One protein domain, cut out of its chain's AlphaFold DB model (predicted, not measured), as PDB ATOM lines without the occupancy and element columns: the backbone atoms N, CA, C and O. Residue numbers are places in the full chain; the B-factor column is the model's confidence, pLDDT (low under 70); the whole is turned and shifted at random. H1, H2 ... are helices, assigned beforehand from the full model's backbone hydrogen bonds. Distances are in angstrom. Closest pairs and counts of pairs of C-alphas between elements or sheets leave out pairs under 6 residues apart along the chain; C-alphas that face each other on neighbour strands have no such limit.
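This is residues 14 to 78 of the 79 residues of the protein "FAD dependent oxidoreductase" of Actinomycetales bacterium JB111 (UniProt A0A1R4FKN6). With little regular structure, the model is mostly winding loop round one helix, H1: residues 14 to 45 run out and fold back on one side of it, and on its other side the link of residues 59 to 69 arches over to the short helix H2 at one end of the longest axis. The printed part has 65 residues with two named helices, H1 then H2, holding 20 of them, and no named strand; the class is all helix. It is compact, with a radius of gyration of the C-alphas of 12.4 A, and spans 36 by 27 by 18 A.

H1, residues 46 to 58, measures 18.8 A from C-alpha 46 at (96.793, 6.038, 2.024) to C-alpha 58. H2, residues 70 to 76, ends with C-alpha 76 at (94.874, -10.124, 11.277).

H1 and H2 are apart, joined by a long link of 11 residues. In both, every O i to N i+4 pair is within hydrogen-bond range.

The C-alphas farthest apart, of Ile 27 and Ser 78, are 36.6 A apart. The printed part has no cut. Its mean pLDDT is 83.5; residues 14 to 19, 21, 42 to 44 and 78 are under 70.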
ATOM      1  N   GLU A  14     105.162  -5.009   4.872       65.94
ATOM      2  CA  GLU A  14     106.099  -4.360   5.804       65.94
ATOM      3  C   GLU A  14     106.725  -3.063   5.261       65.94
ATOM      4  O   GLU A  14     107.180  -2.216   6.034       65.94
ATOM      5  N   GLN A  15     106.741  -2.895   3.934       66.56
ATOM      6  CA  GLN A  15     107.243  -1.702   3.244       66.56
ATOM      7  C   GLN A  15     106.139  -0.658   3.010       66.56
ATOM      8  O   GLN A  15     106.422   0.433   2.511       66.56
ATOM      9  N   SER A  16     104.889  -0.984   3.352       68.75
ATOM     10  CA  SER A  16     103.710  -0.165   3.086       68.75
ATOM     11  C   SER A  16     103.052   0.294   4.383       68.75
ATOM     12  O   SER A  16     102.600  -0.525   5.174       68.75
ATOM     13  N   MET A  17     102.937   1.615   4.568       66.94
ATOM     14  CA  MET A  17     102.105   2.320   5.567       66.94
ATOM     15  C   MET A  17     102.420   2.070   7.062       66.94
ATOM     16  O   MET A  17     102.387   3.022   7.836       66.94
ATOM     17  N   ALA A  18     102.727   0.841   7.491       62.28
ATOM     18  CA  ALA A  18     102.899   0.447   8.892       62.28
ATOM     19  C   ALA A  18     104.186   0.992   9.536       62.28
ATOM     20  O   ALA A  18     104.196   1.291  10.731       62.28
ATOM     21  N   ASN A  19     105.246   1.160   8.739       63.97
ATOM     22  CA  ASN A  19     106.548   1.682   9.158       63.97
ATOM     23  C   ASN A  19     106.825   3.038   8.495       63.97
ATOM     24  O   ASN A  19     107.704   3.167   7.644       63.97
ATOM     25  N   HIS A  20     106.058   4.059   8.879       72.38
ATOM     26  CA  HIS A  20     106.214   5.421   8.367       72.38
ATOM     27  C   HIS A  20     106.675   6.399   9.460       72.38
ATOM     28  O   HIS A  20     106.309   6.267  10.625       72.38
ATOM     29  N   PHE A  21     107.445   7.422   9.078       67.31
ATOM     30  CA  PHE A  21     107.974   8.450   9.993       67.31
ATOM     31  C   PHE A  21     106.941   9.523  10.403       67.31
ATOM     32  O   PHE A  21     107.299  10.527  11.012       67.31
ATOM     33  N   GLY A  22     105.655   9.324  10.089       78.69
ATOM     34  CA  GLY A  22     104.607  10.328  10.283       78.69
ATOM     35  C   GLY A  22     104.527  11.360   9.149       78.69
ATOM     36  O   GLY A  22     105.360  11.391   8.249       78.69
ATOM     37  N   TYR A  23     103.481  12.191   9.188       90.25
ATOM     38  CA  TYR A  23     103.194  13.222   8.173       90.25
ATOM     39  C   TYR A  23     103.334  14.662   8.712       90.25
ATOM     40  O   TYR A  23     103.054  15.622   7.993       90.25
ATOM     41  N   ARG A  24     103.763  14.821   9.975       92.94
ATOM     42  CA  ARG A  24     104.053  16.125  10.593       92.94
ATOM     43  C   ARG A  24     105.397  16.644  10.092       92.94
ATOM     44  O   ARG A  24     106.360  15.882  10.014       92.94
ATOM     45  N   THR A  25     105.469  17.931   9.772       93.06
ATOM     46  CA  THR A  25     106.751  18.596   9.502       93.06
ATOM     47  C   THR A  25     107.261  19.306  10.762       93.06
ATOM     48  O   THR A  25     106.505  19.458  11.719       93.06
ATOM     49  N   PRO A  26     108.521  19.781  10.785       94.19
ATOM     50  CA  PRO A  26     109.021  20.622  11.877       94.19
ATOM     51  C   PRO A  26     108.360  22.007  11.979       94.19
ATOM     52  O   PRO A  26     108.677  22.753  12.899       94.19
ATOM     53  N   ILE A  27     107.516  22.389  11.013       96.12
ATOM     54  CA  ILE A  27     106.775  23.650  11.022       96.12
ATOM     55  C   ILE A  27     105.357  23.360  11.518       96.12
ATOM     56  O   ILE A  27     104.657  22.517  10.953       96.12
ATOM     57  N   ASP A  28     104.927  24.091  12.545       95.25
ATOM     58  CA  ASP A  28     103.607  23.918  13.146       95.25
ATOM     59  C   ASP A  28     102.488  24.079  12.112       95.25
ATOM     60  O   ASP A  28     102.479  25.013  11.306       95.25
ATOM     61  N   ASN A  29     101.517  23.163  12.159       94.94
ATOM     62  CA  ASN A  29     100.370  23.102  11.249       94.94
ATOM     63  C   ASN A  29     100.722  22.933   9.759       94.94
ATOM     64  O   ASN A  29      99.851  23.095   8.900       94.94
ATOM     65  N   LEU A  30     101.968  22.569   9.439       95.06
ATOM     66  CA  LEU A  30     102.368  22.131   8.110       95.06
ATOM     67  C   LEU A  30     102.561  20.612   8.108       95.06
ATOM     68  O   LEU A  30     103.403  20.060   8.820       95.06
ATOM     69  N   TYR A  31     101.803  19.951   7.244       93.38
ATOM     70  CA  TYR A  31     101.819  18.506   7.059       93.38
ATOM     71  C   TYR A  31     102.207  18.209   5.619       93.38
ATOM     72  O   TYR A  31     101.811  18.928   4.700       93.38
ATOM     73  N   MET A  32     102.977  17.150   5.409       91.31
ATOM     74  CA  MET A  32     103.386  16.740   4.071       91.31
ATOM     75  C   MET A  32     102.872  15.335   3.830       91.31
ATOM     76  O   MET A  32     103.255  14.438   4.562       91.31
ATOM     77  N   ALA A  33     102.046  15.150   2.802       88.81
ATOM     78  CA  ALA A  33     101.565  13.851   2.344       88.81
ATOM     79  C   ALA A  33     101.529  13.814   0.810       88.81
ATOM     80  O   ALA A  33     101.372  14.846   0.158       88.81
ATOM     81  N   GLY A  34     101.655  12.621   0.231       82.69
ATOM     82  CA  GLY A  34     101.544  12.393  -1.211       82.69
ATOM     83  C   GLY A  34     102.731  11.628  -1.790       82.69
ATOM     84  O   GLY A  34     103.494  10.998  -1.064       82.69
ATOM     85  N   SER A  35     102.898  11.713  -3.113       81.56
ATOM     86  CA  SER A  35     103.934  10.984  -3.862       81.56
ATOM     87  C   SER A  35     105.374  11.116  -3.323       81.56
ATOM     88  O   SER A  35     106.074  10.106  -3.311       81.56
ATOM     89  N   PRO A  36     105.847  12.291  -2.843       81.50
ATOM     90  CA  PRO A  36     107.217  12.404  -2.330       81.50
ATOM     91  C   PRO A  36     107.394  11.861  -0.902       81.50
ATOM     92  O   PRO A  36     108.510  11.850  -0.391       81.50
ATOM     93  N   THR A  37     106.317  11.438  -0.236       82.38
ATOM     94  CA  THR A  37     106.351  10.938   1.148       82.38
ATOM     95  C   THR A  37     106.267   9.420   1.182       82.38
ATOM     96  O   THR A  37     105.672   8.826   0.286       82.38
ATOM     97  N   HIS A  38     106.827   8.784   2.216       79.94
ATOM     98  CA  HIS A  38     106.717   7.333   2.395       79.94
ATOM     99  C   HIS A  38     105.244   6.870   2.322       79.94
ATOM    100  O   HIS A  38     104.374   7.517   2.925       79.94
ATOM    101  N   PRO A  39     104.945   5.745   1.641       74.06
ATOM    102  CA  PRO A  39     105.838   4.801   0.947       74.06
ATOM    103  C   PRO A  39     106.186   5.185  -0.501       74.06
ATOM    104  O   PRO A  39     106.904   4.449  -1.170       74.06
ATOM    105  N   GLY A  40     105.716   6.332  -0.983       74.25
ATOM    106  CA  GLY A  40     105.901   6.810  -2.350       74.25
ATOM    107  C   GLY A  40     104.594   6.855  -3.144       74.25
ATOM    108  O   GLY A  40     103.505   6.581  -2.635       74.25
ATOM    109  N   GLY A  41     104.699   7.222  -4.421       71.75
ATOM    110  CA  GLY A  41     103.580   7.172  -5.363       71.75
ATOM    111  C   GLY A  41     103.080   5.743  -5.619       71.75
ATOM    112  O   GLY A  41     103.834   4.780  -5.515       71.75
ATOM    113  N   GLY A  42     101.798   5.599  -5.969       69.94
ATOM    114  CA  GLY A  42     101.171   4.302  -6.277       69.94
ATOM    115  C   GLY A  42     100.264   3.745  -5.173       69.94
ATOM    116  O   GLY A  42      99.366   2.968  -5.479       69.94
ATOM    117  N   ILE A  43     100.402   4.210  -3.925       69.38
ATOM    118  CA  ILE A  43      99.453   3.933  -2.827       69.38
ATOM    119  C   ILE A  43      98.458   5.094  -2.727       69.38
ATOM    120  O   ILE A  43      98.509   5.941  -1.829       69.38
ATOM    121  N   SER A  44      97.586   5.189  -3.731       65.81
ATOM    122  CA  SER A  44      96.651   6.303  -3.879       65.81
ATOM    123  C   SER A  44      95.718   6.411  -2.669       65.81
ATOM    124  O   SER A  44      94.920   5.521  -2.403       65.81
ATOM    125  N   GLY A  45      95.816   7.523  -1.939       77.56
ATOM    126  CA  GLY A  45      94.920   7.866  -0.830       77.56
ATOM    127  C   GLY A  45      95.409   7.476   0.569       77.56
ATOM    128  O   GLY A  45      95.002   8.129   1.525       77.56
ATOM    129  N   GLY A  46      96.327   6.512   0.710       82.25
ATOM    130  CA  GLY A  46      96.793   6.038   2.024       82.25
ATOM    131  C   GLY A  46      97.463   7.132   2.862       82.25
ATOM    132  O   GLY A  46      97.045   7.415   3.983       82.25
ATOM    133  N   GLY A  47      98.440   7.840   2.283       84.25
ATOM    134  CA  GLY A  47      99.106   8.938   2.993       84.25
ATOM    135  C   GLY A  47      98.177  10.114   3.310       84.25
ATOM    136  O   GLY A  47      98.279  10.708   4.378       84.25
ATOM    137  N   GLY A  48      97.219  10.408   2.426       88.00
ATOM    138  CA  GLY A  48      96.199  11.431   2.674       88.00
ATOM    139  C   GLY A  48      95.255  11.056   3.819       88.00
ATOM    140  O   GLY A  48      94.929  11.909   4.639       88.00
ATOM    141  N   TYR A  49      94.870   9.780   3.911       88.81
ATOM    142  CA  TYR A  49      94.021   9.253   4.980       88.81
ATOM    143  C   TYR A  49      94.674   9.365   6.363       88.81
ATOM    144  O   TYR A  49      94.035   9.763   7.335       88.81
ATOM    145  N   ILE A  50      95.964   9.039   6.463       87.94
ATOM    146  CA  ILE A  50      96.683   9.145   7.735       87.94
ATOM    147  C   ILE A  50      96.925  10.620   8.087       87.94
ATOM    148  O   ILE A  50      96.728  11.020   9.233       87.94
ATOM    149  N   ALA A  51      97.305  11.448   7.106       90.88
ATOM    150  CA  ALA A  51      97.536  12.873   7.329       90.88
ATOM    151  C   ALA A  51      96.269  13.609   7.789       90.88
ATOM    152  O   ALA A  51      96.350  14.431   8.697       90.88
ATOM    153  N   SER A  52      95.094  13.295   7.232       92.44
ATOM    154  CA  SER A  52      93.837  13.921   7.661       92.44
ATOM    155  C   SER A  52      93.477  13.582   9.109       92.44
ATOM    156  O   SER A  52      93.011  14.458   9.837       92.44
ATOM    157  N   ARG A  53      93.737  12.345   9.552       91.25
ATOM    158  CA  ARG A  53      93.571  11.940  10.955       91.25
ATOM    159  C   ARG A  53      94.525  12.695  11.879       91.25
ATOM    160  O   ARG A  53      94.086  13.223  12.892       91.25
ATOM    161  N   VAL A  54      95.800  12.786  11.502       91.88
ATOM    162  CA  VAL A  54      96.820  13.536  12.253       91.88
ATOM    163  C   VAL A  54      96.434  15.013  12.399       91.88
ATOM    164  O   VAL A  54      96.509  15.556  13.496       91.88
ATOM    165  N   ILE A  55      95.954  15.641  11.321       94.69
ATOM    166  CA  ILE A  55      95.456  17.025  11.346       94.69
ATOM    167  C   ILE A  55      94.261  17.159  12.298       94.69
ATOM    168  O   ILE A  55      94.186  18.125  13.053       94.69
ATOM    169  N   ALA A  56      93.321  16.209  12.269       94.69
ATOM    170  CA  ALA A  56      92.171  16.235  13.166       94.69
ATOM    171  C   ALA A  56      92.597  16.129  14.640       94.69
ATOM    172  O   ALA A  56      92.110  16.901  15.460       94.69
ATOM    173  N   GLU A  57      93.535  15.235  14.965       93.06
ATOM    174  CA  GLU A  57      94.088  15.077  16.318       93.06
ATOM    175  C   GLU A  57      94.780  16.361  16.806       93.06
ATOM    176  O   GLU A  57      94.483  16.829  17.906       93.06
ATOM    177  N   ASP A  58      95.628  16.976  15.976       95.44
ATOM    178  CA  ASP A  58      96.362  18.199  16.334       95.44
ATOM    179  C   ASP A  58      95.431  19.412  16.516       95.44
ATOM    180  O   ASP A  58      95.693  20.286  17.343       95.44
ATOM    181  N   LEU A  59      94.311  19.453  15.785       96.31
ATOM    182  CA  LEU A  59      93.287  20.495  15.908       96.31
ATOM    183  C   LEU A  59      92.203  20.179  16.957       96.31
ATOM    184  O   LEU A  59      91.298  20.993  17.154       96.31
ATOM    185  N   GLY A  60      92.247  19.013  17.612       96.25
ATOM    186  CA  GLY A  60      91.214  18.578  18.562       96.25
ATOM    187  C   GLY A  60      89.842  18.326  17.918       96.25
ATOM    188  O   GLY A  60      88.807  18.458  18.573       96.25
ATOM    189  N   LEU A  61      89.817  17.996  16.629       96.31
ATOM    190  CA  LEU A  61      88.606  17.722  15.864       96.31
ATOM    191  C   LEU A  61      88.247  16.240  15.938       96.31
ATOM    192  O   LEU A  61      89.101  15.361  15.862       96.31
ATOM    193  N   THR A  62      86.951  15.956  16.016       95.38
ATOM    194  CA  THR A  62      86.444  14.590  15.847       95.38
ATOM    195  C   THR A  62      86.281  14.297  14.353       95.38
ATOM    196  O   THR A  62      85.547  15.031  13.682       95.38
ATOM    197  N   PRO A  63      86.936  13.255  13.802       93.50
ATOM    198  CA  PRO A  63      86.709  12.832  12.424       93.50
ATOM    199  C   PRO A  63      85.234  12.493  12.178       93.50
ATOM    200  O   PRO A  63      84.580  11.886  13.021       93.50
ATOM    201  N   TRP A  64      84.705  12.860  11.008       93.56
ATOM    202  CA  TRP A  64      83.329  12.515  10.617       93.56
ATOM    203  C   TRP A  64      83.183  11.058  10.156       93.56
ATOM    204  O   TRP A  64      82.068  10.565   9.999       93.56
ATOM    205  N   TRP A  65      84.306  10.383   9.908       93.44
ATOM    206  CA  TRP A  65      84.381   8.978   9.534       93.44
ATOM    207  C   TRP A  65      84.908   8.155  10.706       93.44
ATOM    208  O   TRP A  65      85.595   8.683  11.576       93.44
ATOM    209  N   GLU A  66      84.638   6.853  10.693       91.88
ATOM    210  CA  GLU A  66      85.247   5.917  11.635       91.88
ATOM    211  C   GLU A  66      86.701   5.634  11.219       91.88
ATOM    212  O   GLU A  66      86.934   5.086  10.132       91.88
ATOM    213  N   PRO A  67      87.710   6.037  12.018       88.75
ATOM    214  CA  PRO A  67      89.098   5.811  11.658       88.75
ATOM    215  C   PRO A  67      89.452   4.323  11.735       88.75
ATOM    216  O   PRO A  67      89.274   3.679  12.764       88.75
ATOM    217  N   MET A  68      90.023   3.787  10.664       85.75
ATOM    218  CA  MET A  68      90.516   2.422  10.593       85.75
ATOM    219  C   MET A  68      91.815   2.301  11.389       85.75
ATOM    220  O   MET A  68      92.752   3.082  11.203       85.75
ATOM    221  N   ASP A  69      91.892   1.279  12.236       82.81
ATOM    222  CA  ASP A  69      93.151   0.827  12.817       82.81
ATOM    223  C   ASP A  69      93.847  -0.128  11.839       82.81
ATOM    224  O   ASP A  69      93.652  -1.345  11.871       82.81
ATOM    225  N   VAL A  70      94.644   0.450  10.938       76.88
ATOM    226  CA  VAL A  70      95.365  -0.291   9.891       76.88
ATOM    227  C   VAL A  70      96.324  -1.321  10.487       76.88
ATOM    228  O   VAL A  70      96.453  -2.406   9.926       76.88
ATOM    229  N   ARG A  71      96.954  -1.037  11.637       74.81
ATOM    230  CA  ARG A  71      97.868  -1.987  12.286       74.81
ATOM    231  C   ARG A  71      97.112  -3.249  12.690       74.81
ATOM    232  O   ARG A  71      97.508  -4.334  12.281       74.81
ATOM    233  N   SER A  72      95.970  -3.087  13.359       81.50
ATOM    234  CA  SER A  72      95.122  -4.226  13.734       81.50
ATOM    235  C   SER A  72      94.641  -5.039  12.524       81.50
ATOM    236  O   SER A  72      94.422  -6.244  12.620       81.50
ATOM    237  N   VAL A  73      94.395  -4.384  11.382       82.12
ATOM    238  CA  VAL A  73      93.926  -5.041  10.152       82.12
ATOM    239  C   VAL A  73      95.052  -5.860   9.522       82.12
ATOM    240  O   VAL A  73      94.811  -6.992   9.117       82.12
ATOM    241  N   LEU A  74      96.266  -5.309   9.465       73.25
ATOM    242  CA  LEU A  74      97.439  -5.985   8.906       73.25
ATOM    243  C   LEU A  74      97.888  -7.176   9.759       73.25
ATOM    244  O   LEU A  74      98.233  -8.215   9.200       73.25
ATOM    245  N   GLU A  75      97.839  -7.047  11.088       79.69
ATOM    246  CA  GLU A  75      98.119  -8.151  12.016       79.69
ATOM    247  C   GLU A  75      97.185  -9.338  11.744       79.69
ATOM    248  O   GLU A  75      97.656 -10.450  11.537       79.69
ATOM    249  N   ARG A  76      95.877  -9.089  11.602       80.50
ATOM    250  CA  ARG A  76      94.874 -10.124  11.277       80.50
ATOM    251  C   ARG A  76      95.016 -10.748   9.888       80.50
ATOM    252  O   ARG A  76      94.447 -11.804   9.647       80.50
ATOM    253  N   ALA A  77      95.666 -10.061   8.952       72.94
ATOM    254  CA  ALA A  77      95.832 -10.524   7.574       72.94
ATOM    255  C   ALA A  77      97.139 -11.303   7.360       72.94
ATOM    256  O   ALA A  77      97.377 -11.795   6.258       72.94
ATOM    257  N   SER A  78      97.991 -11.352   8.386       66.25
ATOM    258  CA  SER A  78      99.287 -12.035   8.364       66.25
ATOM    259  C   SER A  78      99.240 -13.425   9.025       66.25
ATOM    260  O   SER A  78     100.261 -14.112   9.026       66.25
TER     261      SER A  78